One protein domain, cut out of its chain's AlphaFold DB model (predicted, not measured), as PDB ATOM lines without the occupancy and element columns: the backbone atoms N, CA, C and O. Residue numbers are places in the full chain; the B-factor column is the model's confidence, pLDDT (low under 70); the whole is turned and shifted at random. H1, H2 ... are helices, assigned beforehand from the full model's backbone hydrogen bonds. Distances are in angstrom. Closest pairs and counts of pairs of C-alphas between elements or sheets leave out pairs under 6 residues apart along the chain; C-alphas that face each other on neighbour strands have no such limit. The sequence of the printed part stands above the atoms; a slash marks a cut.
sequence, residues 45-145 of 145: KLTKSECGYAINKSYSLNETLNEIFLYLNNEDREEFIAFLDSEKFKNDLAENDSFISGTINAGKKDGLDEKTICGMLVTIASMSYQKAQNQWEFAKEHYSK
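Overview. This is residues 45 to 145 of the 145 residues of an uncharacterized protein of marine metagenome (UniProt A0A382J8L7). You see a long, narrow V: H5 and H6 form a helical hairpin, H2 packs on H6 near the closed end, and H3 and H4 lie toward the open end. The 101 printed residues include six named helices, H1 to H6 in order, and no named strand: all helix. The whole is loose, with a radius of gyration of the C-alphas of 16.4 A, spanning 51 by 28 by 17 A.

Along the chain. Find C-alpha 45 at (-34.751, 3.269, -48.695), where H1, residues 45 to 48, begins. H2 is 50 to 54, H3 61 to 69, H4 74 to 84. H5, 87 to 109, runs 31.8 A; H6, 114 to 143, runs 41.6 A to (-22.541, -21.373, -38.697).

Arrangement. H6, with residues 114 to 122 alone, touches H2; closest C-alphas are Cys 51 and Cys 118, 5.1 A. Every O i to N i+4 pair is within hydrogen-bond range in H3, H4 and H6, 18 of 19 in H5, 0 of 1 in H2, where 1 of 2 O i to N i+3 pairs is.

Size, cuts and confidence. The printed part has no cut; no printed residue is under 70 in pLDDT.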
ATOM      1  N   LYS A  45     -34.137   2.570 -47.556       95.12
ATOM      2  CA  LYS A  45     -34.751   3.269 -48.695       95.12
ATOM      3  C   LYS A  45     -36.203   3.645 -48.447       95.12
ATOM      4  O   LYS A  45     -36.589   4.779 -48.719       95.12
ATOM      5  N   LEU A  46     -37.003   2.748 -47.871       95.31
ATOM      6  CA  LEU A  46     -38.380   3.059 -47.478       95.31
ATOM      7  C   LEU A  46     -38.439   4.183 -46.441       95.31
ATOM      8  O   LEU A  46     -39.316   5.035 -46.521       95.31
ATOM      9  N   THR A  47     -37.492   4.217 -45.499       94.62
ATOM     10  CA  THR A  47     -37.406   5.281 -44.486       94.62
ATOM     11  C   THR A  47     -37.121   6.642 -45.127       94.62
ATOM     12  O   THR A  47     -37.609   7.664 -44.655       94.62
ATOM     13  N   LYS A  48     -36.352   6.659 -46.223       93.56
ATOM     14  CA  LYS A  48     -36.022   7.865 -46.998       93.56
ATOM     15  C   LYS A  48     -37.073   8.227 -48.056       93.56
ATOM     16  O   LYS A  48     -36.956   9.286 -48.670       93.56
ATOM     17  N   SER A  49     -38.065   7.370 -48.299       93.75
ATOM     18  CA  SER A  49     -39.127   7.610 -49.280       93.75
ATOM     19  C   SER A  49     -40.315   8.355 -48.662       93.75
ATOM     20  O   SER A  49     -40.342   8.650 -47.468       93.75
ATOM     21  N   GLU A  50     -41.344   8.629 -49.469       94.06
ATOM     22  CA  GLU A  50     -42.618   9.180 -48.983       94.06
ATOM     23  C   GLU A  50     -43.304   8.287 -47.932       94.06
ATOM     24  O   GLU A  50     -44.051   8.784 -47.096       94.06
ATOM     25  N   CYS A  51     -42.975   6.993 -47.883       95.81
ATOM     26  CA  CYS A  51     -43.499   6.064 -46.883       95.81
ATOM     27  C   CYS A  51     -42.754   6.093 -45.542       95.81
ATOM     28  O   CYS A  51     -43.122   5.345 -44.632       95.81
ATOM     29  N   GLY A  52     -41.738   6.947 -45.380       95.50
ATOM     30  CA  GLY A  52     -40.908   6.986 -44.175       95.50
ATOM     31  C   GLY A  52     -41.691   7.232 -42.883       95.50
ATOM     32  O   GLY A  52     -41.332   6.696 -41.839       95.50
ATOM     33  N   TYR A  53     -42.821   7.949 -42.945       95.50
ATOM     34  CA  TYR A  53     -43.676   8.190 -41.772       95.50
ATOM     35  C   TYR A  53     -44.306   6.908 -41.197       95.50
ATOM     36  O   TYR A  53     -44.734   6.898 -40.043       95.50
ATOM     37  N   ALA A  54     -44.411   5.842 -41.998       95.12
ATOM     38  CA  ALA A  54     -44.977   4.560 -41.584       95.12
ATOM     39  C   ALA A  54     -43.936   3.641 -40.919       95.12
ATOM     40  O   ALA A  54     -44.278   2.540 -40.484       95.12
ATOM     41  N   ILE A  55     -42.679   4.084 -40.817       94.62
ATOM     42  CA  ILE A  55     -41.568   3.330 -40.238       94.62
ATOM     43  C   ILE A  55     -41.136   4.000 -38.930       94.62
ATOM     44  O   ILE A  55     -40.861   5.193 -38.874       94.62
ATOM     45  N   ASN A  56     -41.076   3.220 -37.851       89.12
ATOM     46  CA  ASN A  56     -40.809   3.712 -36.494       89.12
ATOM     47  C   ASN A  56     -39.374   3.457 -35.999       89.12
ATOM     48  O   ASN A  56     -39.045   3.793 -34.862       89.12
ATOM     49  N   LYS A  57     -38.532   2.839 -36.830       89.00
ATOM     50  CA  LYS A  57     -37.154   2.461 -36.515       89.00
ATOM     51  C   LYS A  57     -36.238   2.892 -37.660       89.00
ATOM     52  O   LYS A  57     -36.623   2.817 -38.817       89.00
ATOM     53  N   SER A  58     -35.018   3.313 -37.330       86.12
ATOM     54  CA  SER A  58     -33.978   3.547 -38.333       86.12
ATOM     55  C   SER A  58     -33.318   2.230 -38.737       86.12
ATOM     56  O   SER A  58     -33.005   1.398 -37.883       86.12
ATOM     57  N   TYR A  59     -33.085   2.068 -40.034       93.62
ATOM     58  CA  TYR A  59     -32.373   0.938 -40.621       93.62
ATOM     59  C   TYR A  59     -31.196   1.479 -41.425       93.62
ATOM     60  O   TYR A  59     -31.318   2.530 -42.058       93.62
ATOM     61  N   SER A  60     -30.062   0.782 -41.381       95.19
ATOM     62  CA  SER A  60     -28.869   1.162 -42.130       95.19
ATOM     63  C   SER A  60     -28.167  -0.071 -42.674       95.19
ATOM     64  O   SER A  60     -27.698  -0.912 -41.906       95.19
ATOM     65  N   LEU A  61     -28.028  -0.141 -43.997       94.81
ATOM     66  CA  LEU A  61     -27.224  -1.151 -44.670       94.81
ATOM     67  C   LEU A  61     -25.790  -1.132 -44.134       94.81
ATOM     68  O   LEU A  61     -25.231  -2.184 -43.864       94.81
ATOM     69  N   ASN A  62     -25.204   0.046 -43.914       95.75
ATOM     70  CA  ASN A  62     -23.835   0.150 -43.409       95.75
ATOM     71  C   ASN A  62     -23.680  -0.441 -41.996       95.75
ATOM     72  O   ASN A  62     -22.735  -1.183 -41.735       95.75
ATOM     73  N   GLU A  63     -24.613  -0.152 -41.084       96.69
ATOM     74  CA  GLU A  63     -24.614  -0.766 -39.748       96.69
ATOM     75  C   GLU A  63     -24.797  -2.287 -39.838       96.69
ATOM     76  O   GLU A  63     -24.078  -3.033 -39.173       96.69
ATOM     77  N   THR A  64     -25.686  -2.752 -40.718       96.75
ATOM     78  CA  THR A  64     -25.900  -4.180 -40.984       96.75
ATOM     79  C   THR A  64     -24.654  -4.873 -41.537       96.75
ATOM     80  O   THR A  64     -24.304  -5.958 -41.077       96.75
ATOM     81  N   LEU A  65     -23.952  -4.263 -42.494       96.00
ATOM     82  CA  LEU A  65     -22.714  -4.815 -43.046       96.00
ATOM     83  C   LEU A  65     -21.627  -4.897 -41.973       96.00
ATOM     84  O   LEU A  65     -20.960  -5.924 -41.860       96.00
ATOM     85  N   ASN A  66     -21.491  -3.859 -41.141       96.19
ATOM     86  CA  ASN A  66     -20.560  -3.874 -40.014       96.19
ATOM     87  C   ASN A  66     -20.859  -5.017 -39.043       96.19
ATOM     88  O   ASN A  66     -19.922  -5.677 -38.602       96.19
ATOM     89  N   GLU A  67     -22.133  -5.281 -38.741       95.88
ATOM     90  CA  GLU A  67     -22.526  -6.436 -37.932       95.88
ATOM     91  C   GLU A  67     -22.131  -7.754 -38.606       95.88
ATOM     92  O   GLU A  67     -21.461  -8.571 -37.978       95.88
ATOM     93  N   ILE A  68     -22.498  -7.958 -39.875       95.75
ATOM     94  CA  ILE A  68     -22.192  -9.185 -40.630       95.75
ATOM     95  C   ILE A  68     -20.697  -9.494 -40.579       95.75
ATOM     96  O   ILE A  68     -20.291 -10.616 -40.273       95.75
ATOM     97  N   PHE A  69     -19.872  -8.477 -40.807       94.94
ATOM     98  CA  PHE A  69     -18.424  -8.597 -40.816       94.94
ATOM     99  C   PHE A  69     -17.819  -9.082 -39.490       94.94
ATOM    100  O   PHE A  69     -16.704  -9.607 -39.504       94.94
ATOM    101  N   LEU A  70     -18.512  -8.946 -38.355       94.50
ATOM    102  CA  LEU A  70     -18.049  -9.472 -37.063       94.50
ATOM    103  C   LEU A  70     -18.118 -11.003 -36.974       94.50
ATOM    104  O   LEU A  70     -17.452 -11.581 -36.119       94.50
ATOM    105  N   TYR A  71     -18.910 -11.648 -37.831       94.06
ATOM    106  CA  TYR A  71     -19.173 -13.091 -37.789       94.06
ATOM    107  C   TYR A  71     -18.509 -13.865 -38.934       94.06
ATOM    108  O   TYR A  71     -18.542 -15.095 -38.944       94.06
ATOM    109  N   LEU A  72     -17.905 -13.170 -39.898       92.00
ATOM    110  CA  LEU A  72     -17.147 -13.790 -40.981       92.00
ATOM    111  C   LEU A  72     -15.688 -13.993 -40.560       92.00
ATOM    112  O   LEU A  72     -15.105 -13.138 -39.889       92.00
ATOM    113  N   ASN A  73     -15.086 -15.106 -40.986       91.31
ATOM    114  CA  ASN A  73     -13.635 -15.256 -40.910       91.31
ATOM    115  C   ASN A  73     -12.961 -14.368 -41.985       91.31
ATOM    116  O   ASN A  73     -13.633 -13.657 -42.733       91.31
ATOM    117  N   ASN A  74     -11.628 -14.379 -42.059       91.69
ATOM    118  CA  ASN A  74     -10.908 -13.517 -43.000       91.69
ATOM    119  C   ASN A  74     -11.170 -13.865 -44.476       91.69
ATOM    120  O   ASN A  74     -11.352 -12.949 -45.270       91.69
ATOM    121  N   GLU A  75     -11.206 -15.152 -44.831       88.75
ATOM    122  CA  GLU A  75     -11.425 -15.611 -46.212       88.75
ATOM    123  C   GLU A  75     -12.838 -15.245 -46.685       88.75
ATOM    124  O   GLU A  75     -13.016 -14.589 -47.709       88.75
ATOM    125  N   ASP A  76     -13.846 -15.542 -45.869       87.44
ATOM    126  CA  ASP A  76     -15.240 -15.241 -46.188       87.44
ATOM    127  C   ASP A  76     -15.549 -13.745 -46.145       87.44
ATOM    128  O   ASP A  76     -16.444 -13.267 -46.838       87.44
ATOM    129  N   ARG A  77     -14.797 -12.963 -45.360       91.31
ATOM    130  CA  ARG A  77     -14.868 -11.499 -45.412       91.31
ATOM    131  C   ARG A  77     -14.396 -10.980 -46.768       91.31
ATOM    132  O   ARG A  77     -15.034 -10.073 -47.298       91.31
ATOM    133  N   GLU A  78     -13.303 -11.512 -47.312       91.44
ATOM    134  CA  GLU A  78     -12.814 -11.131 -48.643       91.44
ATOM    135  C   GLU A  78     -13.821 -11.519 -49.732       91.44
ATOM    136  O   GLU A  78     -14.149 -10.684 -50.581       91.44
ATOM    137  N   GLU A  79     -14.389 -12.727 -49.665       87.56
ATOM    138  CA  GLU A  79     -15.442 -13.162 -50.591       87.56
ATOM    139  C   GLU A  79     -16.695 -12.285 -50.479       87.56
ATOM    140  O   GLU A  79     -17.255 -11.855 -51.490       87.56
ATOM    141  N   PHE A  80     -17.120 -11.950 -49.258       87.69
ATOM    142  CA  PHE A  80     -18.282 -11.096 -49.047       87.69
ATOM    143  C   PHE A  80     -18.041  -9.672 -49.555       87.69
ATOM    144  O   PHE A  80     -18.925  -9.110 -50.191       87.69
ATOM    145  N   ILE A  81     -16.846  -9.100 -49.368       90.06
ATOM    146  CA  ILE A  81     -16.479  -7.807 -49.973       90.06
ATOM    147  C   ILE A  81     -16.557  -7.891 -51.501       90.06
ATOM    148  O   ILE A  81     -17.190  -7.039 -52.124       90.06
ATOM    149  N   ALA A  82     -16.004  -8.944 -52.108       88.94
ATOM    150  CA  ALA A  82     -16.088  -9.147 -53.553       88.94
ATOM    151  C   ALA A  82     -17.544  -9.283 -54.041       88.94
ATOM    152  O   ALA A  82     -17.895  -8.780 -55.111       88.94
ATOM    153  N   PHE A  83     -18.414  -9.916 -53.250       86.19
ATOM    154  CA  PHE A  83     -19.849  -9.969 -53.518       86.19
ATOM    155  C   PHE A  83     -20.503  -8.582 -53.441       86.19
ATOM    156  O   PHE A  83     -21.255  -8.229 -54.353       86.19
ATOM    157  N   LEU A  84     -20.211  -7.784 -52.410       87.94
ATOM    158  CA  LEU A  84     -20.736  -6.420 -52.275       87.94
ATOM    159  C   LEU A  84     -20.288  -5.518 -53.440       87.94
ATOM    160  O   LEU A  84     -21.058  -4.680 -53.907       87.94
ATOM    161  N   ASP A  85     -19.079  -5.731 -53.955       89.81
ATOM    162  CA  ASP A  85     -18.546  -5.006 -55.112       89.81
ATOM    163  C   ASP A  85     -19.057  -5.539 -56.462       89.81
ATOM    164  O   ASP A  85     -18.840  -4.908 -57.506       89.81
ATOM    165  N   SER A  86     -19.758  -6.675 -56.468       89.06
ATOM    166  CA  SER A  86     -20.269  -7.290 -57.690       89.06
ATOM    167  C   SER A  86     -21.369  -6.449 -58.343       89.06
ATOM    168  O   SER A  86     -22.227  -5.859 -57.685       89.06
ATOM    169  N   GLU A  87     -21.399  -6.456 -59.678       92.69
ATOM    170  CA  GLU A  87     -22.474  -5.812 -60.444       92.69
ATOM    171  C   GLU A  87     -23.844  -6.407 -60.117       92.69
ATOM    172  O   GLU A  87     -24.840  -5.693 -60.109       92.69
ATOM    173  N   LYS A  88     -23.900  -7.701 -59.773       87.12
ATOM    174  CA  LYS A  88     -25.140  -8.338 -59.332       87.12
ATOM    175  C   LYS A  88     -25.694  -7.650 -58.084       87.12
ATOM    176  O   LYS A  88     -26.847  -7.245 -58.099       87.12
ATOM    177  N   PHE A  89     -24.892  -7.508 -57.028       85.94
ATOM    178  CA  PHE A  89     -25.369  -6.899 -55.787       85.94
ATOM    179  C   PHE A  89     -25.741  -5.427 -55.987       85.94
ATOM    180  O   PHE A  89     -26.799  -4.997 -55.542       85.94
ATOM    181  N   LYS A  90     -24.933  -4.664 -56.731       88.88
ATOM    182  CA  LYS A  90     -25.260  -3.272 -57.088       88.88
ATOM    183  C   LYS A  90     -26.587  -3.157 -57.843       88.88
ATOM    184  O   LYS A  90     -27.372  -2.257 -57.547       88.88
ATOM    185  N   ASN A  91     -26.849  -4.068 -58.782       89.00
ATOM    186  CA  ASN A  91     -28.122  -4.128 -59.496       89.00
ATOM    187  C   ASN A  91     -29.272  -4.502 -58.556       89.00
ATOM    188  O   ASN A  91     -30.285  -3.813 -58.583       89.00
ATOM    189  N   ASP A  92     -29.092  -5.490 -57.672       85.56
ATOM    190  CA  ASP A  92     -30.091  -5.853 -56.655       85.56
ATOM    191  C   ASP A  92     -30.454  -4.619 -55.786       85.56
ATOM    192  O   ASP A  92     -31.629  -4.346 -55.532       85.56
ATOM    193  N   LEU A  93     -29.466  -3.801 -55.389       88.38
ATOM    194  CA  LEU A  93     -29.714  -2.547 -54.666       88.38
ATOM    195  C   LEU A  93     -30.480  -1.524 -55.527       88.38
ATOM    196  O   LEU A  93     -31.428  -0.903 -55.043       88.38
ATOM    197  N   ALA A  94     -30.101  -1.316 -56.787       89.50
ATOM    198  CA  ALA A  94     -30.794  -0.374 -57.675       89.50
ATOM    199  C   ALA A  94     -32.242  -0.811 -57.986       89.50
ATOM    200  O   ALA A  94     -33.153   0.020 -58.099       89.50
ATOM    201  N   GLU A  95     -32.477  -2.118 -58.082       90.75
ATOM    202  CA  GLU A  95     -33.801  -2.706 -58.264       90.75
ATOM    203  C   GLU A  95     -34.708  -2.448 -57.056       90.75
ATOM    204  O   GLU A  95     -35.895  -2.196 -57.254       90.75
ATOM    205  N   ASN A  96     -34.173  -2.392 -55.829       89.44
ATOM    206  CA  ASN A  96     -34.966  -2.058 -54.638       89.44
ATOM    207  C   ASN A  96     -35.580  -0.649 -54.715       89.44
ATOM    208  O   ASN A  96     -36.762  -0.476 -54.409       89.44
ATOM    209  N   ASP A  97     -34.821   0.356 -55.167       87.94
ATOM    210  CA  ASP A  97     -35.346   1.721 -55.362       87.94
ATOM    211  C   ASP A  97     -36.428   1.750 -56.447       87.94
ATOM    212  O   ASP A  97     -37.488   2.374 -56.297       87.94
ATOM    213  N   SER A  98     -36.179   1.028 -57.542       90.75
ATOM    214  CA  SER A  98     -37.118   0.906 -58.659       90.75
ATOM    215  C   SER A  98     -38.399   0.176 -58.244       90.75
ATOM    216  O   SER A  98     -39.493   0.561 -58.651       90.75
ATOM    217  N   PHE A  99     -38.292  -0.838 -57.388       90.94
ATOM    218  CA  PHE A  99     -39.416  -1.588 -56.838       90.94
ATOM    219  C   PHE A  99     -40.289  -0.723 -55.921       90.94
ATOM    220  O   PHE A  99     -41.515  -0.715 -56.070       90.94
ATOM    221  N   ILE A 100     -39.671   0.027 -55.002       94.06
ATOM    222  CA  ILE A 100     -40.376   0.924 -54.072       94.06
ATOM    223  C   ILE A 100     -41.122   2.002 -54.857       94.06
ATOM    224  O   ILE A 100     -42.342   2.130 -54.743       94.06
ATOM    225  N   SER A 101     -40.403   2.746 -55.699       94.12
ATOM    226  CA  SER A 101     -40.991   3.825 -56.496       94.12
ATOM    227  C   SER A 101     -42.028   3.307 -57.497       94.12
ATOM    228  O   SER A 101     -43.095   3.904 -57.650       94.12
ATOM    229  N   GLY A 102     -41.769   2.162 -58.132       93.88
ATOM    230  CA  GLY A 102     -42.686   1.497 -59.052       93.88
ATOM    231  C   GLY A 102     -43.993   1.078 -58.386       93.88
ATOM    232  O   GLY A 102     -45.066   1.350 -58.924       93.88
ATOM    233  N   THR A 103     -43.918   0.487 -57.191       93.88
ATOM    234  CA  THR A 103     -45.098   0.076 -56.416       93.88
ATOM    235  C   THR A 103     -45.934   1.284 -56.012       93.88
ATOM    236  O   THR A 103     -47.160   1.259 -56.148       93.88
ATOM    237  N   ILE A 104     -45.291   2.369 -55.574       95.44
ATOM    238  CA  ILE A 104     -46.014   3.581 -55.188       95.44
ATOM    239  C   ILE A 104     -46.699   4.229 -56.394       95.44
ATOM    240  O   ILE A 104     -47.884   4.564 -56.335       95.44
ATOM    241  N   ASN A 105     -45.990   4.351 -57.514       96.25
ATOM    242  CA  ASN A 105     -46.548   4.917 -58.739       96.25
ATOM    243  C   ASN A 105     -47.702   4.073 -59.297       96.25
ATOM    244  O   ASN A 105     -48.707   4.632 -59.742       96.25
ATOM    245  N   ALA A 106     -47.588   2.742 -59.252       96.50
ATOM    246  CA  ALA A 106     -48.656   1.836 -59.666       96.50
ATOM    247  C   ALA A 106     -49.896   1.988 -58.774       96.50
ATOM    248  O   ALA A 106     -50.989   2.207 -59.290       96.50
ATOM    249  N   GLY A 107     -49.726   1.992 -57.448       96.69
ATOM    250  CA  GLY A 107     -50.839   2.180 -56.517       96.69
ATOM    251  C   GLY A 107     -51.561   3.516 -56.715       96.69
ATOM    252  O   GLY A 107     -52.790   3.554 -56.747       96.69
ATOM    253  N   LYS A 108     -50.810   4.605 -56.937       96.75
ATOM    254  CA  LYS A 108     -51.380   5.929 -57.244       96.75
ATOM    255  C   LYS A 108     -52.189   5.905 -58.542       96.75
ATOM    256  O   LYS A 108     -53.272   6.482 -58.605       96.75
ATOM    257  N   LYS A 109     -51.682   5.223 -59.575       97.75
ATOM    258  CA  LYS A 109     -52.375   5.056 -60.862       97.75
ATOM    259  C   LYS A 109     -53.674   4.256 -60.723       97.75
ATOM    260  O   LYS A 109     -54.639   4.565 -61.419       97.75
ATOM    261  N   ASP A 110     -53.707   3.299 -59.804       97.31
ATOM    262  CA  ASP A 110     -54.889   2.489 -59.492       97.31
ATOM    263  C   ASP A 110     -55.880   3.205 -58.548       97.31
ATOM    264  O   ASP A 110     -56.915   2.647 -58.186       97.31
ATOM    265  N   GLY A 111     -55.600   4.459 -58.171       97.75
ATOM    266  CA  GLY A 111     -56.475   5.288 -57.340       97.75
ATOM    267  C   GLY A 111     -56.360   5.026 -55.838       97.75
ATOM    268  O   GLY A 111     -57.215   5.487 -55.080       97.75
ATOM    269  N   LEU A 112     -55.328   4.301 -55.393       97.88
ATOM    270  CA  LEU A 112     -55.049   4.106 -53.973       97.88
ATOM    271  C   LEU A 112     -54.445   5.377 -53.368       97.88
ATOM    272  O   LEU A 112     -53.619   6.052 -53.987       97.88
ATOM    273  N   ASP A 113     -54.833   5.688 -52.133       97.50
ATOM    274  CA  ASP A 113     -54.209   6.765 -51.377       97.50
ATOM    275  C   ASP A 113     -52.827   6.346 -50.846       97.50
ATOM    276  O   ASP A 113     -52.543   5.164 -50.629       97.50
ATOM    277  N   GLU A 114     -51.968   7.336 -50.598       96.50
ATOM    278  CA  GLU A 114     -50.597   7.139 -50.113       96.50
ATOM    279  C   GLU A 114     -50.537   6.271 -48.849       96.50
ATOM    280  O   GLU A 114     -49.671   5.401 -48.746       96.50
ATOM    281  N   LYS A 115     -51.495   6.419 -47.919       97.56
ATOM    282  CA  LYS A 115     -51.487   5.638 -46.675       97.56
ATOM    283  C   LYS A 115     -51.747   4.170 -46.919       97.56
ATOM    284  O   LYS A 115     -51.082   3.338 -46.302       97.56
ATOM    285  N   THR A 116     -52.670   3.852 -47.817       97.81
ATOM    286  CA  THR A 116     -52.935   2.471 -48.218       97.81
ATOM    287  C   THR A 116     -51.701   1.850 -48.876       97.81
ATOM    288  O   THR A 116     -51.265   0.772 -48.468       97.81
ATOM    289  N   ILE A 117     -51.081   2.554 -49.826       97.75
ATOM    290  CA  ILE A 117     -49.883   2.089 -50.543       97.75
ATOM    291  C   ILE A 117     -48.722   1.842 -49.576       97.75
ATOM    292  O   ILE A 117     -48.148   0.751 -49.549       97.75
ATOM    293  N   CYS A 118     -48.391   2.838 -48.752       97.19
ATOM    294  CA  CYS A 118     -47.294   2.742 -47.799       97.19
ATOM    295  C   CYS A 118     -47.565   1.684 -46.729       97.19
ATOM    296  O   CYS A 118     -46.657   0.934 -46.375       97.19
ATOM    297  N   GLY A 119     -48.811   1.553 -46.263       96.94
ATOM    298  CA  GLY A 119     -49.210   0.494 -45.339       96.94
ATOM    299  C   GLY A 119     -48.981  -0.903 -45.917       96.94
ATOM    300  O   GLY A 119     -48.403  -1.760 -45.244       96.94
ATOM    301  N   MET A 120     -49.363  -1.132 -47.177       95.69
ATOM    302  CA  MET A 120     -49.116  -2.402 -47.870       95.69
ATOM    303  C   MET A 120     -47.618  -2.678 -48.029       95.69
ATOM    304  O   MET A 120     -47.146  -3.759 -47.671       95.69
ATOM    305  N   LEU A 121     -46.864  -1.694 -48.525       95.62
ATOM    306  CA  LEU A 121     -45.439  -1.838 -48.811       95.62
ATOM    307  C   LEU A 121     -44.624  -2.105 -47.537       95.62
ATOM    308  O   LEU A 121     -43.841  -3.054 -47.493       95.62
ATOM    309  N   VAL A 122     -44.865  -1.332 -46.474       95.69
ATOM    310  CA  VAL A 122     -44.211  -1.525 -45.171       95.69
ATOM    311  C   VAL A 122     -44.602  -2.864 -44.550       95.69
ATOM    312  O   VAL A 122     -43.745  -3.524 -43.964       95.69
ATOM    313  N   THR A 123     -45.848  -3.322 -44.708       95.75
ATOM    314  CA  THR A 123     -46.272  -4.641 -44.203       95.75
ATOM    315  C   THR A 123     -45.508  -5.773 -44.890       95.75
ATOM    316  O   THR A 123     -44.950  -6.639 -44.213       95.75
ATOM    317  N   ILE A 124     -45.421  -5.745 -46.224       93.75
ATOM    318  CA  ILE A 124     -44.684  -6.748 -47.009       93.75
ATOM    319  C   ILE A 124     -43.198  -6.742 -46.631       93.75
ATOM    320  O   ILE A 124     -42.621  -7.801 -46.368       93.75
ATOM    321  N   ALA A 125     -42.587  -5.557 -46.554       95.00
ATOM    322  CA  ALA A 125     -41.196  -5.421 -46.142       95.00
ATOM    323  C   ALA A 125     -40.983  -5.960 -44.716       95.00
ATOM    324  O   ALA A 125     -40.053  -6.730 -44.486       95.00
ATOM    325  N   SER A 126     -41.878  -5.647 -43.775       95.50
ATOM    326  CA  SER A 126     -41.782  -6.083 -42.372       95.50
ATOM    327  C   SER A 126     -41.809  -7.601 -42.220       95.50
ATOM    328  O   SER A 126     -41.016  -8.157 -41.459       95.50
ATOM    329  N   MET A 127     -42.676  -8.292 -42.966       95.50
ATOM    330  CA  MET A 127     -42.718  -9.759 -42.968       95.50
ATOM    331  C   MET A 127     -41.407 -10.360 -43.493       95.50
ATOM    332  O   MET A 127     -40.866 -11.300 -42.905       95.50
ATOM    333  N   SER A 128     -40.869  -9.792 -44.575       94.50
ATOM    334  CA  SER A 128     -39.579 -10.204 -45.138       94.50
ATOM    335  C   SER A 128     -38.421  -9.933 -44.174       94.50
ATOM    336  O   SER A 128     -37.546 -10.785 -44.023       94.50
ATOM    337  N   TYR A 129     -38.447  -8.803 -43.461       95.81
ATOM    338  CA  TYR A 129     -37.439  -8.449 -42.459       95.81
ATOM    339  C   TYR A 129     -37.416  -9.431 -41.303       95.81
ATOM    340  O   TYR A 129     -36.351  -9.944 -40.980       95.81
ATOM    341  N   GLN A 130     -38.573  -9.762 -40.728       96.56
ATOM    342  CA  GLN A 130     -38.638 -10.746 -39.647       96.56
ATOM    343  C   GLN A 130     -38.054 -12.095 -40.077       96.56
ATOM    344  O   GLN A 130     -37.295 -12.713 -39.333       96.56
ATOM    345  N   LYS A 131     -38.361 -12.544 -41.300       97.25
ATOM    346  CA  LYS A 131     -37.810 -13.792 -41.837       97.25
ATOM    347  C   LYS A 131     -36.289 -13.723 -41.990       97.25
ATOM    348  O   LYS A 131     -35.602 -14.622 -41.511       97.25
ATOM    349  N   ALA A 132     -35.776 -12.683 -42.640       96.69
ATOM    350  CA  ALA A 132     -34.346 -12.517 -42.881       96.69
ATOM    351  C   ALA A 132     -33.559 -12.328 -41.574       96.69
ATOM    352  O   ALA A 132     -32.513 -12.943 -41.399       96.69
ATOM    353  N   GLN A 133     -34.094 -11.555 -40.625       97.00
ATOM    354  CA  GLN A 133     -33.507 -11.389 -39.299       97.00
ATOM    355  C   GLN A 133     -33.424 -12.732 -38.566       97.00
ATOM    356  O   GLN A 133     -32.358 -13.091 -38.083       97.00
ATOM    357  N   ASN A 134     -34.503 -13.519 -38.541       97.94
ATOM    358  CA  ASN A 134     -34.483 -14.836 -37.898       97.94
ATOM    359  C   ASN A 134     -33.480 -15.794 -38.560       97.94
ATOM    360  O   ASN A 134     -32.814 -16.563 -37.870       97.94
ATOM    361  N   GLN A 135     -33.359 -15.753 -39.890       97.06
ATOM    362  CA  GLN A 135     -32.358 -16.537 -40.620       97.06
ATOM    363  C   GLN A 135     -30.932 -16.111 -40.262       97.06
ATOM    364  O   GLN A 135     -30.071 -16.973 -40.092       97.06
ATOM    365  N   TRP A 136     -30.694 -14.807 -40.116       97.12
ATOM    366  CA  TRP A 136     -29.405 -14.264 -39.708       97.12
ATOM    367  C   TRP A 136     -29.040 -14.633 -38.270       97.12
ATOM    368  O   TRP A 136     -27.958 -15.171 -38.050       97.12
ATOM    369  N   GLU A 137     -29.944 -14.438 -37.307       97.00
ATOM    370  CA  GLU A 137     -29.718 -14.832 -35.909       97.00
ATOM    371  C   GLU A 137     -29.388 -16.324 -35.787       97.00
ATOM    372  O   GLU A 137     -28.415 -16.700 -35.133       97.00
ATOM    373  N   PHE A 138     -30.136 -17.174 -36.494       95.19
ATOM    374  CA  PHE A 138     -29.860 -18.606 -36.535       95.19
ATOM    375  C   PHE A 138     -28.485 -18.909 -37.149       95.19
ATOM    376  O   PHE A 138     -27.725 -19.718 -36.619       95.19
ATOM    377  N   ALA A 139     -28.135 -18.268 -38.266       94.88
ATOM    378  CA  ALA A 139     -26.857 -18.504 -38.924       94.88
ATOM    379  C   ALA A 139     -25.665 -18.064 -38.062       94.88
ATOM    380  O   ALA A 139     -24.681 -18.799 -37.986       94.88
ATOM    381  N   LYS A 140     -25.776 -16.934 -37.355       93.81
ATOM    382  CA  LYS A 140     -24.779 -16.497 -36.368       93.81
ATOM    383  C   LYS A 140     -24.559 -17.552 -35.287       93.81
ATOM    384  O   LYS A 140     -23.431 -17.887 -34.959       93.81
ATOM    385  N   GLU A 141     -25.625 -18.111 -34.726       93.00
ATOM    386  CA  GLU A 141     -25.489 -19.076 -33.632       93.00
ATOM    387  C   GLU A 141     -24.862 -20.411 -34.078       93.00
ATOM    388  O   GLU A 141     -24.106 -21.034 -33.312       93.00
ATOM    389  N   HIS A 142     -25.179 -20.833 -35.307       91.75
ATOM    390  CA  HIS A 142     -24.951 -22.195 -35.788       91.75
ATOM    391  C   HIS A 142     -23.866 -22.359 -36.858       91.75
ATOM    392  O   HIS A 142     -23.433 -23.491 -37.066       91.75
ATOM    393  N   TYR A 143     -23.441 -21.291 -37.536       91.00
ATOM    394  CA  TYR A 143     -22.541 -21.373 -38.697       91.00
ATOM    395  C   TYR A 143     -21.345 -20.417 -38.639       91.00
ATOM    396  O   TYR A 143     -20.582 -20.372 -39.600       91.00
ATOM    397  N   SER A 144     -21.168 -19.660 -37.552       86.62
ATOM    398  CA  SER A 144     -20.054 -18.711 -37.397       86.62
ATOM    399  C   SER A 144     -18.981 -19.164 -36.393       86.62
ATOM    400  O   SER A 144     -18.188 -18.332 -35.953       86.62
ATOM    401  N   LYS A 145     -19.013 -20.426 -35.945       79.62
ATOM    402  CA  LYS A 145     -18.131 -20.967 -34.896       79.62
ATOM    403  C   LYS A 145     -17.075 -21.908 -35.453       79.62
ATOM    404  O   LYS A 145     -17.369 -22.604 -36.446       79.62
TER     405      LYS A 145